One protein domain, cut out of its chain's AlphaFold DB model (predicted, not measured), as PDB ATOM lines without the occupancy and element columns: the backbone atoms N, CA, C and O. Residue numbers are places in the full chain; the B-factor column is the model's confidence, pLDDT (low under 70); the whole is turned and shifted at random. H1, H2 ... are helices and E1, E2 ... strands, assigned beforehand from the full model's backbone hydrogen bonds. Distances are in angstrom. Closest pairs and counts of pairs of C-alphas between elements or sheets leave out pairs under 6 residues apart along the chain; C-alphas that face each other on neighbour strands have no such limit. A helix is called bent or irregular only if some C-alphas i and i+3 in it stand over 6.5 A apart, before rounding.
ATOM      1  N   LEU A   5     -65.597 -62.857  -1.437       87.94
ATOM      2  CA  LEU A   5     -65.646 -63.657  -2.655       87.94
ATOM      3  C   LEU A   5     -64.238 -64.125  -3.029       87.94
ATOM      4  O   LEU A   5     -63.396 -63.324  -3.443       87.94
ATOM      5  N   GLY A   6     -64.005 -65.430  -2.940       90.50
ATOM      6  CA  GLY A   6     -62.847 -66.099  -3.526       90.50
ATOM      7  C   GLY A   6     -63.176 -66.614  -4.926       90.50
ATOM      8  O   GLY A   6     -64.224 -67.220  -5.132       90.50
ATOM      9  N   ILE A   7     -62.288 -66.404  -5.903       92.19
ATOM     10  CA  ILE A   7     -62.448 -66.957  -7.257       92.19
ATOM     11  C   ILE A   7     -61.231 -67.814  -7.589       92.19
ATOM     12  O   ILE A   7     -60.110 -67.310  -7.653       92.19
ATOM     13  N   VAL A   8     -61.466 -69.096  -7.856       91.69
ATOM     14  CA  VAL A   8     -60.437 -70.070  -8.224       91.69
ATOM     15  C   VAL A   8     -60.581 -70.412  -9.699       91.69
ATOM     16  O   VAL A   8     -61.583 -70.983 -10.132       91.69
ATOM     17  N   VAL A   9     -59.555 -70.076 -10.482       87.62
ATOM     18  CA  VAL A   9     -59.507 -70.361 -11.918       87.62
ATOM     19  C   VAL A   9     -58.319 -71.263 -12.225       87.62
ATOM     20  O   VAL A   9     -57.166 -70.856 -12.067       87.62
ATOM     21  N   GLY A  10     -58.597 -72.486 -12.678       85.25
ATOM     22  CA  GLY A  10     -57.560 -73.441 -13.057       85.25
ATOM     23  C   GLY A  10     -56.802 -73.001 -14.312       85.25
ATOM     24  O   GLY A  10     -57.404 -72.599 -15.304       85.25
ATOM     25  N   LYS A  11     -55.466 -73.127 -14.294       79.44
ATOM     26  CA  LYS A  11     -54.606 -72.849 -15.463       79.44
ATOM     27  C   LYS A  11     -54.890 -73.796 -16.643       79.44
ATOM     28  O   LYS A  11     -54.690 -73.405 -17.788       79.44
ATOM     29  N   LYS A  12     -55.344 -75.026 -16.360       78.56
ATOM     30  CA  LYS A  12     -55.713 -76.032 -17.373       78.56
ATOM     31  C   LYS A  12     -56.996 -75.654 -18.121       78.56
ATOM     32  O   LYS A  12     -57.013 -75.752 -19.342       78.56
ATOM     33  N   GLU A  13     -57.995 -75.154 -17.391       78.31
ATOM     34  CA  GLU A  13     -59.292 -74.750 -17.944       78.31
ATOM     35  C   GLU A  13     -59.162 -73.497 -18.813       78.31
ATOM     36  O   GLU A  13     -59.580 -73.478 -19.963       78.31
ATOM     37  N   LEU A  14     -58.527 -72.442 -18.291       83.06
ATOM     38  CA  LEU A  14     -58.393 -71.162 -18.986       83.06
ATOM     39  C   LEU A  14     -56.911 -70.831 -19.187       83.06
ATOM     40  O   LEU A  14     -56.250 -70.268 -18.310       83.06
ATOM     41  N   ARG A  15     -56.395 -71.185 -20.372       83.88
ATOM     42  CA  ARG A  15     -54.968 -71.062 -20.720       83.88
ATOM     43  C   ARG A  15     -54.502 -69.608 -20.850       83.88
ATOM     44  O   ARG A  15     -53.384 -69.289 -20.453       83.88
ATOM     45  N   THR A  16     -55.344 -68.715 -21.375       88.94
ATOM     46  CA  THR A  16     -54.968 -67.311 -21.606       88.94
ATOM     47  C   THR A  16     -55.289 -66.427 -20.401       88.94
ATOM     48  O   THR A  16     -56.263 -66.632 -19.671       88.94
ATOM     49  N   ALA A  17     -54.471 -65.395 -20.172       88.94
ATOM     50  CA  ALA A  17     -54.742 -64.402 -19.129       88.94
ATOM     51  C   ALA A  17     -56.070 -63.665 -19.373       88.94
ATOM     52  O   ALA A  17     -56.815 -63.417 -18.427       88.94
ATOM     53  N   VAL A  18     -56.389 -63.388 -20.641       91.38
ATOM     54  CA  VAL A  18     -57.634 -62.728 -21.052       91.38
ATOM     55  C   VAL A  18     -58.852 -63.559 -20.654       91.38
ATOM     56  O   VAL A  18     -59.758 -63.024 -20.017       91.38
ATOM     57  N   ALA A  19     -58.855 -64.866 -20.932       89.31
ATOM     58  CA  ALA A  19     -59.991 -65.725 -20.601       89.31
ATOM     59  C   ALA A  19     -60.169 -65.882 -19.077       89.31
ATOM     60  O   ALA A  19     -61.282 -65.782 -18.560       89.31
ATOM     61  N   ARG A  20     -59.069 -65.989 -18.315       90.44
ATOM     62  CA  ARG A  20     -59.120 -65.956 -16.837       90.44
ATOM     63  C   ARG A  20     -59.658 -64.630 -16.301       90.44
ATOM     64  O   ARG A  20     -60.397 -64.615 -15.317       90.44
ATOM     65  N   ASN A  21     -59.270 -63.508 -16.904       92.50
ATOM     66  CA  ASN A  21     -59.731 -62.186 -16.492       92.50
ATOM     67  C   ASN A  21     -61.210 -61.973 -16.813       92.50
ATOM     68  O   ASN A  21     -61.914 -61.429 -15.964       92.50
ATOM     69  N   LEU A  22     -61.675 -62.459 -17.967       91.38
ATOM     70  CA  LEU A  22     -63.091 -62.505 -18.314       91.38
ATOM     71  C   LEU A  22     -63.871 -63.287 -17.257       91.38
ATOM     72  O   LEU A  22     -64.778 -62.729 -16.652       91.38
ATOM     73  N   ALA A  23     -63.452 -64.518 -16.947       90.88
ATOM     74  CA  ALA A  23     -64.158 -65.353 -15.981       90.88
ATOM     75  C   ALA A  23     -64.237 -64.707 -14.592       90.88
ATOM     76  O   ALA A  23     -65.312 -64.593 -14.000       90.88
ATOM     77  N   LYS A  24     -63.105 -64.191 -14.095       91.12
ATOM     78  CA  LYS A  24     -63.063 -63.449 -12.828       91.12
ATOM     79  C   LYS A  24     -63.971 -62.215 -12.852       91.12
ATOM     80  O   LYS A  24     -64.572 -61.889 -11.831       91.12
ATOM     81  N   ARG A  25     -64.043 -61.503 -13.981       92.06
ATOM     82  CA  ARG A  25     -64.883 -60.309 -14.133       92.06
ATOM     83  C   ARG A  25     -66.364 -60.677 -14.109       92.06
ATOM     84  O   ARG A  25     -67.079 -60.124 -13.282       92.06
ATOM     85  N   THR A  26     -66.782 -61.664 -14.895       91.56
ATOM     86  CA  THR A  26     -68.164 -62.160 -14.926       91.56
ATOM     87  C   THR A  26     -68.659 -62.563 -13.538       91.56
ATOM     88  O   THR A  26     -69.724 -62.117 -13.114       91.56
ATOM     89  N   VAL A  27     -67.866 -63.346 -12.795       90.75
ATOM     90  CA  VAL A  27     -68.236 -63.790 -11.441       90.75
ATOM     91  C   VAL A  27     -68.341 -62.606 -10.475       90.75
ATOM     92  O   VAL A  27     -69.315 -62.514  -9.728       90.75
ATOM     93  N   ARG A  28     -67.384 -61.666 -10.505       90.25
ATOM     94  CA  ARG A  28     -67.438 -60.461  -9.657       90.25
ATOM     95  C   ARG A  28     -68.649 -59.590  -9.954       90.25
ATOM     96  O   ARG A  28     -69.280 -59.111  -9.019       90.25
ATOM     97  N   GLU A  29     -68.970 -59.367 -11.225       91.81
ATOM     98  CA  GLU A  29     -70.111 -58.530 -11.608       91.81
ATOM     99  C   GLU A  29     -71.433 -59.174 -11.185       91.81
ATOM    100  O   GLU A  29     -72.263 -58.509 -10.564       91.81
ATOM    101  N   ALA A  30     -71.589 -60.481 -11.414       88.88
ATOM    102  CA  ALA A  30     -72.758 -61.229 -10.961       88.88
ATOM    103  C   ALA A  30     -72.917 -61.184  -9.431       88.88
ATOM    104  O   ALA A  30     -74.024 -60.960  -8.932       88.88
ATOM    105  N   PHE A  31     -71.816 -61.342  -8.689       86.88
ATOM    106  CA  PHE A  31     -71.820 -61.258  -7.231       86.88
ATOM    107  C   PHE A  31     -72.149 -59.848  -6.737       86.88
ATOM    108  O   PHE A  31     -73.006 -59.701  -5.874       86.88
ATOM    109  N   ARG A  32     -71.547 -58.800  -7.318       86.44
ATOM    110  CA  ARG A  32     -71.774 -57.400  -6.916       86.44
ATOM    111  C   ARG A  32     -73.249 -57.010  -7.011       86.44
ATOM    112  O   ARG A  32     -73.767 -56.392  -6.087       86.44
ATOM    113  N   THR A  33     -73.937 -57.411  -8.082       85.88
ATOM    114  CA  THR A  33     -75.382 -57.163  -8.247       85.88
ATOM    115  C   THR A  33     -76.224 -57.878  -7.186       85.88
ATOM    116  O   THR A  33     -77.278 -57.382  -6.809       85.88
ATOM    117  N   ASN A  34     -75.755 -59.013  -6.665       81.38
ATOM    118  CA  ASN A  34     -76.491 -59.839  -5.705       81.38
ATOM    119  C   ASN A  34     -75.962 -59.719  -4.269       81.38
ATOM    120  O   ASN A  34     -76.493 -60.357  -3.364       81.38
ATOM    121  N   GLN A  35     -74.948 -58.884  -4.034       78.25
ATOM    122  CA  GLN A  35     -74.258 -58.771  -2.750       78.25
ATOM    123  C   GLN A  35     -75.198 -58.339  -1.619       78.25
ATOM    124  O   GLN A  35     -75.085 -58.850  -0.509       78.25
ATOM    125  N   HIS A  36     -76.165 -57.460  -1.905       78.88
ATOM    126  CA  HIS A  36     -77.194 -57.053  -0.937       78.88
ATOM    127  C   HIS A  36     -78.026 -58.230  -0.428       78.88
ATOM    128  O   HIS A  36     -78.511 -58.200   0.699       78.88
ATOM    129  N   ASN A  37     -78.163 -59.274  -1.242       75.19
ATOM    130  CA  ASN A  37     -78.905 -60.471  -0.900       75.19
ATOM    131  C   ASN A  37     -78.021 -61.472  -0.122       75.19
ATOM    132  O   ASN A  37     -78.544 -62.305   0.605       75.19
ATOM    133  N   ILE A  38     -76.692 -61.429  -0.264       71.94
ATOM    134  CA  ILE A  38     -75.733 -62.438   0.243       71.94
ATOM    135  C   ILE A  38     -75.020 -61.943   1.523       71.94
ATOM    136  O   ILE A  38     -73.904 -62.352   1.832       71.94
ATOM    137  N   GLN A  39     -75.630 -61.014   2.265       66.69
ATOM    138  CA  GLN A  39     -74.986 -60.370   3.413       66.69
ATOM    139  C   GLN A  39     -74.418 -61.411   4.392       66.69
ATOM    140  O   GLN A  39     -75.142 -62.291   4.846       66.69
ATOM    141  N   SER A  40     -73.121 -61.278   4.702       71.31
ATOM    142  CA  SER A  40     -72.315 -62.081   5.644       71.31
ATOM    143  C   SER A  40     -71.804 -63.468   5.212       71.31
ATOM    144  O   SER A  40     -71.122 -64.105   6.007       71.31
ATOM    145  N   LEU A  41     -72.021 -63.923   3.969       76.44
ATOM    146  CA  LEU A  41     -71.445 -65.203   3.514       76.44
ATOM    147  C   LEU A  41     -70.036 -65.055   2.913       76.44
ATOM    148  O   LEU A  41     -69.777 -64.155   2.108       76.44
ATOM    149  N   ASP A  42     -69.175 -66.024   3.231       83.69
ATOM    150  CA  ASP A  42     -67.897 -66.265   2.558       83.69
ATOM    151  C   ASP A  42     -68.091 -67.309   1.448       83.69
ATOM    152  O   ASP A  42     -68.426 -68.465   1.709       83.69
ATOM    153  N   ILE A  43     -67.906 -66.904   0.186       86.19
ATOM    154  CA  ILE A  43     -68.169 -67.759  -0.982       86.19
ATOM    155  C   ILE A  43     -66.895 -67.963  -1.793       86.19
ATOM    156  O   ILE A  43     -66.227 -67.006  -2.183       86.19
ATOM    157  N   ILE A  44     -66.599 -69.221  -2.121       88.94
ATOM    158  CA  ILE A  44     -65.529 -69.593  -3.049       88.94
ATOM    159  C   ILE A  44     -66.157 -70.134  -4.333       88.94
ATOM    160  O   ILE A  44     -66.833 -71.161  -4.327       88.94
ATOM    161  N   VAL A  45     -65.906 -69.459  -5.453       90.44
ATOM    162  CA  VAL A  45     -66.355 -69.878  -6.784       90.44
ATOM    163  C   VAL A  45     -65.190 -70.520  -7.524       90.44
ATOM    164  O   VAL A  45     -64.187 -69.864  -7.812       90.44
ATOM    165  N   ARG A  46     -65.329 -71.801  -7.872       91.25
ATOM    166  CA  ARG A  46     -64.365 -72.529  -8.702       91.25
ATOM    167  C   ARG A  46     -64.891 -72.665 -10.123       91.25
ATOM    168  O   ARG A  46     -65.971 -73.204 -10.337       91.25
ATOM    169  N   ILE A  47     -64.094 -72.241 -11.098       90.44
ATOM    170  CA  ILE A  47     -64.397 -72.466 -12.513       90.44
ATOM    171  C   ILE A  47     -63.985 -73.893 -12.881       90.44
ATOM    172  O   ILE A  47     -62.798 -74.225 -12.833       90.44
ATOM    173  N   MET A  48     -64.972 -74.734 -13.197       88.06
ATOM    174  CA  MET A  48     -64.770 -76.143 -13.565       88.06
ATOM    175  C   MET A  48     -64.708 -76.389 -15.070       88.06
ATOM    176  O   MET A  48     -64.247 -77.451 -15.466       88.06
ATOM    177  N   LYS A  49     -65.214 -75.455 -15.879       88.25
ATOM    178  CA  LYS A  49     -65.223 -75.538 -17.340       88.25
ATOM    179  C   LYS A  49     -64.846 -74.180 -17.931       88.25
ATOM    180  O   LYS A  49     -65.238 -73.155 -17.360       88.25
ATOM    181  N   PRO A  50     -64.106 -74.136 -19.048       87.00
ATOM    182  CA  PRO A  50     -63.868 -72.892 -19.757       87.00
ATOM    183  C   PRO A  50     -65.165 -72.335 -20.337       87.00
ATOM    184  O   PRO A  50     -66.064 -73.078 -20.718       87.00
ATOM    185  N   PHE A  51     -65.225 -71.013 -20.436       88.94
ATOM    186  CA  PHE A  51     -66.267 -70.302 -21.159       88.94
ATOM    187  C   PHE A  51     -65.692 -69.019 -21.753       88.94
ATOM    188  O   PHE A  51     -64.667 -68.503 -21.291       88.94
ATOM    189  N   ASP A  52     -66.374 -68.498 -22.763       87.81
ATOM    190  CA  ASP A  52     -66.037 -67.240 -23.412       87.81
ATOM    191  C   ASP A  52     -67.216 -66.257 -23.366       87.81
ATOM    192  O   ASP A  52     -68.214 -66.478 -22.678       87.81
ATOM    193  N   LYS A  53     -67.078 -65.134 -24.080       87.19
ATOM    194  CA  LYS A  53     -68.063 -64.045 -24.101       87.19
ATOM    195  C   LYS A  53     -69.442 -64.483 -24.598       87.19
ATOM    196  O   LYS A  53     -70.425 -63.894 -24.160       87.19
ATOM    197  N   THR A  54     -69.519 -65.487 -25.464       90.12
ATOM    198  CA  THR A  54     -70.781 -65.991 -26.021       90.12
ATOM    199  C   THR A  54     -71.620 -66.704 -24.960       90.12
ATOM    200  O   THR A  54     -72.842 -66.586 -24.967       90.12
ATOM    201  N   ASN A  55     -70.979 -67.342 -23.975       90.19
ATOM    202  CA  ASN A  55     -71.662 -68.085 -22.910       90.19
ATOM    203  C   ASN A  55     -71.727 -67.338 -21.570       90.19
ATOM    204  O   ASN A  55     -72.231 -67.885 -20.590       90.19
ATOM    205  N   VAL A  56     -71.246 -66.089 -21.489       88.69
ATOM    206  CA  VAL A  56     -71.230 -65.311 -20.233       88.69
ATOM    207  C   VAL A  56     -72.616 -65.212 -19.594       88.69
ATOM    208  O   VAL A  56     -72.724 -65.286 -18.371       88.69
ATOM    209  N   LEU A  57     -73.670 -65.057 -20.401       90.06
ATOM    210  CA  LEU A  57     -75.045 -64.979 -19.903       90.06
ATOM    211  C   LEU A  57     -75.478 -66.291 -19.243       90.06
ATOM    212  O   LEU A  57     -75.920 -66.270 -18.098       90.06
ATOM    213  N   GLN A  58     -75.245 -67.425 -19.905       90.31
ATOM    214  CA  GLN A  58     -75.582 -68.746 -19.366       90.31
ATOM    215  C   GLN A  58     -74.814 -69.043 -18.073       90.31
ATOM    216  O   GLN A  58     -75.392 -69.477 -17.080       90.31
ATOM    217  N   VAL A  59     -73.514 -68.732 -18.044       90.31
ATOM    218  CA  VAL A  59     -72.674 -68.916 -16.849       90.31
ATOM    219  C   VAL A  59     -73.145 -68.030 -15.699       90.31
ATOM    220  O   VAL A  59     -73.130 -68.447 -14.541       90.31
ATOM    221  N   ARG A  60     -73.578 -66.800 -15.999       90.38
ATOM    222  CA  ARG A  60     -74.148 -65.900 -14.996       90.38
ATOM    223  C   ARG A  60     -75.430 -66.484 -14.409       90.38
ATOM    224  O   ARG A  60     -75.565 -66.494 -13.190       90.38
ATOM    225  N   GLU A  61     -76.350 -66.958 -15.239       90.81
ATOM    226  CA  GLU A  61     -77.600 -67.574 -14.779       90.81
ATOM    227  C   GLU A  61     -77.340 -68.815 -13.919       90.81
ATOM    228  O   GLU A  61     -77.913 -68.950 -12.833       90.81
ATOM    229  N   GLU A  62     -76.415 -69.677 -14.346       90.94
ATOM    230  CA  GLU A  62     -76.002 -70.857 -13.587       90.94
ATOM    231  C   GLU A  62     -75.410 -70.471 -12.224       90.94
ATOM    232  O   GLU A  62     -75.820 -71.006 -11.190       90.94
ATOM    233  N   LEU A  63     -74.505 -69.488 -12.195       88.94
ATOM    234  CA  LEU A  63     -73.920 -68.973 -10.959       88.94
ATOM    235  C   LEU A  63     -74.998 -68.447 -10.004       88.94
ATOM    236  O   LEU A  63     -74.976 -68.775  -8.819       88.94
ATOM    237  N   LEU A  64     -75.953 -67.658 -10.500       88.56
ATOM    238  CA  LEU A  64     -77.045 -67.133  -9.673       88.56
ATOM    239  C   LEU A  64     -77.921 -68.253  -9.119       88.56
ATOM    240  O   LEU A  64     -78.258 -68.248  -7.934       88.56
ATOM    241  N   ARG A  65     -78.248 -69.250  -9.942       89.06
ATOM    242  CA  ARG A  65     -78.985 -70.440  -9.505       89.06
ATOM    243  C   ARG A  65     -78.246 -71.179  -8.385       89.06
ATOM    244  O   ARG A  65     -78.883 -71.580  -7.407       89.06
ATOM    245  N   LEU A  66     -76.927 -71.343  -8.499       87.38
ATOM    246  CA  LEU A  66     -76.099 -71.973  -7.466       87.38
ATOM    247  C   LEU A  66     -76.075 -71.146  -6.177       87.38
ATOM    248  O   LEU A  66     -76.333 -71.698  -5.110       87.38
ATOM    249  N   LEU A  67     -75.875 -69.828  -6.271       83.31
ATOM    250  CA  LEU A  67     -75.888 -68.922  -5.117       83.31
ATOM    251  C   LEU A  67     -77.227 -68.967  -4.363       83.31
ATOM    252  O   LEU A  67     -77.243 -69.066  -3.135       83.31
ATOM    253  N   HIS A  68     -78.354 -68.960  -5.080       82.44
ATOM    254  CA  HIS A  68     -79.681 -69.103  -4.471       82.44
ATOM    255  C   HIS A  68     -79.884 -70.471  -3.812       82.44
ATOM    256  O   HIS A  68     -80.530 -70.566  -2.769       82.44
ATOM    257  N   LYS A  69     -79.332 -71.543  -4.394       82.56
ATOM    258  CA  LYS A  69     -79.393 -72.880  -3.795       82.56
ATOM    259  C   LYS A  69     -78.584 -72.944  -2.499       82.56
ATOM    260  O   LYS A  69     -79.109 -73.454  -1.515       82.56
ATOM    261  N   SER A  70     -77.372 -72.391  -2.478       76.06
ATOM    262  CA  SER A  70     -76.486 -72.407  -1.306       76.06
ATOM    263  C   SER A  70     -77.092 -71.717  -0.084       76.06
ATOM    264  O   SER A  70     -76.920 -72.205   1.028       76.06
ATOM    265  N   LYS A  71     -77.870 -70.643  -0.277       69.38
ATOM    266  CA  LYS A  71     -78.595 -69.985   0.824       69.38
ATOM    267  C   LYS A  71     -79.538 -70.914   1.583       69.38
ATOM    268  O   LYS A  71     -79.696 -70.757   2.785       69.38
ATOM    269  N   ARG A  72     -80.171 -71.865   0.890       63.69
ATOM    270  CA  ARG A  72     -81.137 -72.783   1.512       63.69
ATOM    271  C   ARG A  72     -80.479 -73.789   2.450       63.69
ATOM    272  O   ARG A  72     -81.151 -74.293   3.333       63.69
ATOM    273  N   CYS A  73     -79.192 -74.075   2.265       59.97
ATOM    274  CA  CYS A  73     -78.469 -75.061   3.068       59.97
ATOM    275  C   CYS A  73     -77.809 -74.464   4.322       59.97
ATOM    276  O   CYS A  73     -77.372 -75.222   5.172       59.97
ATOM    277  N   LEU A  74     -77.708 -73.133   4.424       59.97
ATOM    278  CA  LEU A  74     -77.032 -72.430   5.527       59.97
ATOM    279  C   LEU A  74     -78.010 -71.826   6.552       59.97
ATOM    280  O   LEU A  74     -77.584 -71.121   7.457       59.97
TER     281      LEU A  74
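What this domain is: This is residues 5 to 74 of the 76 residues of an uncharacterized protein of Sulfuriferula plumbiphila (UniProt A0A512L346). A narrow ribbon of two parallel strands, E1 and E2, has one long helix, H1, packed on it, mainly by E1, and a second long helix, H2, packs on H1 at a steep angle, near E2 but without touching the ribbon. The printed part has 70 residues, with two named helices and two named strands in the order E1, H1, E2, H2, and its class is mixed, helices and strands. The sheet has the order E1, E2 and is parallel. The whole is compact, with a radius of gyration of the C-alphas of 12.1 A, and elongated, spanning 34 by 20 by 17 A.

Where its parts are: E1, residues 5 to 9, begins at C-alpha 5 (-65.646, -63.657, -2.655). H1, residues 17 to 37, is 30.5 A long, with a kink of 27 degrees near residue 31; it is irregular, with C-alphas 33 and 36 7.5 A apart. E2 is residues 42 to 47, 16.7 A long. H2, residues 56 to 73, is 26.3 A long and ends at C-alpha 73 (-78.469, -75.061, 3.068).

How they stand to each other: E1 and E2 are parallel at 17 degrees; N 6 and O 43 are 2.8 A apart, and N 47 and O 8 3.0 A, both within hydrogen-bond range. E1, H1 and E2 form a strand-helix-strand unit, two parallel neighbour strands with a helix between them in the chain, and its crossover is left-handed. The closest C-alphas of E1 and H1, Ile 7 and Lys 24, are 6.6 A apart. H1 touches H2 with residues 26 to 30 alone, and H2 touches H1 with residues 56 to 64 alone; the closest C-alphas, of Ala 30 and Arg 60, are 6.3 A apart. The two helices run the same way at a steep tilt of 45 degrees. E2 and H2 are near each other; E1 and H2 are apart. O i to N i+4 pairs are within hydrogen-bond range in 15 of 17 cases in H1 and 12 of 14 in H2.

The domain as a whole: The C-alphas farthest apart, of Thr 16 and Leu 74, are 35.3 A apart. The printed part has no cut and no long link. Mean pLDDT of the printed part is 85.1; residue 39 and residues 71 to 74 are under 70.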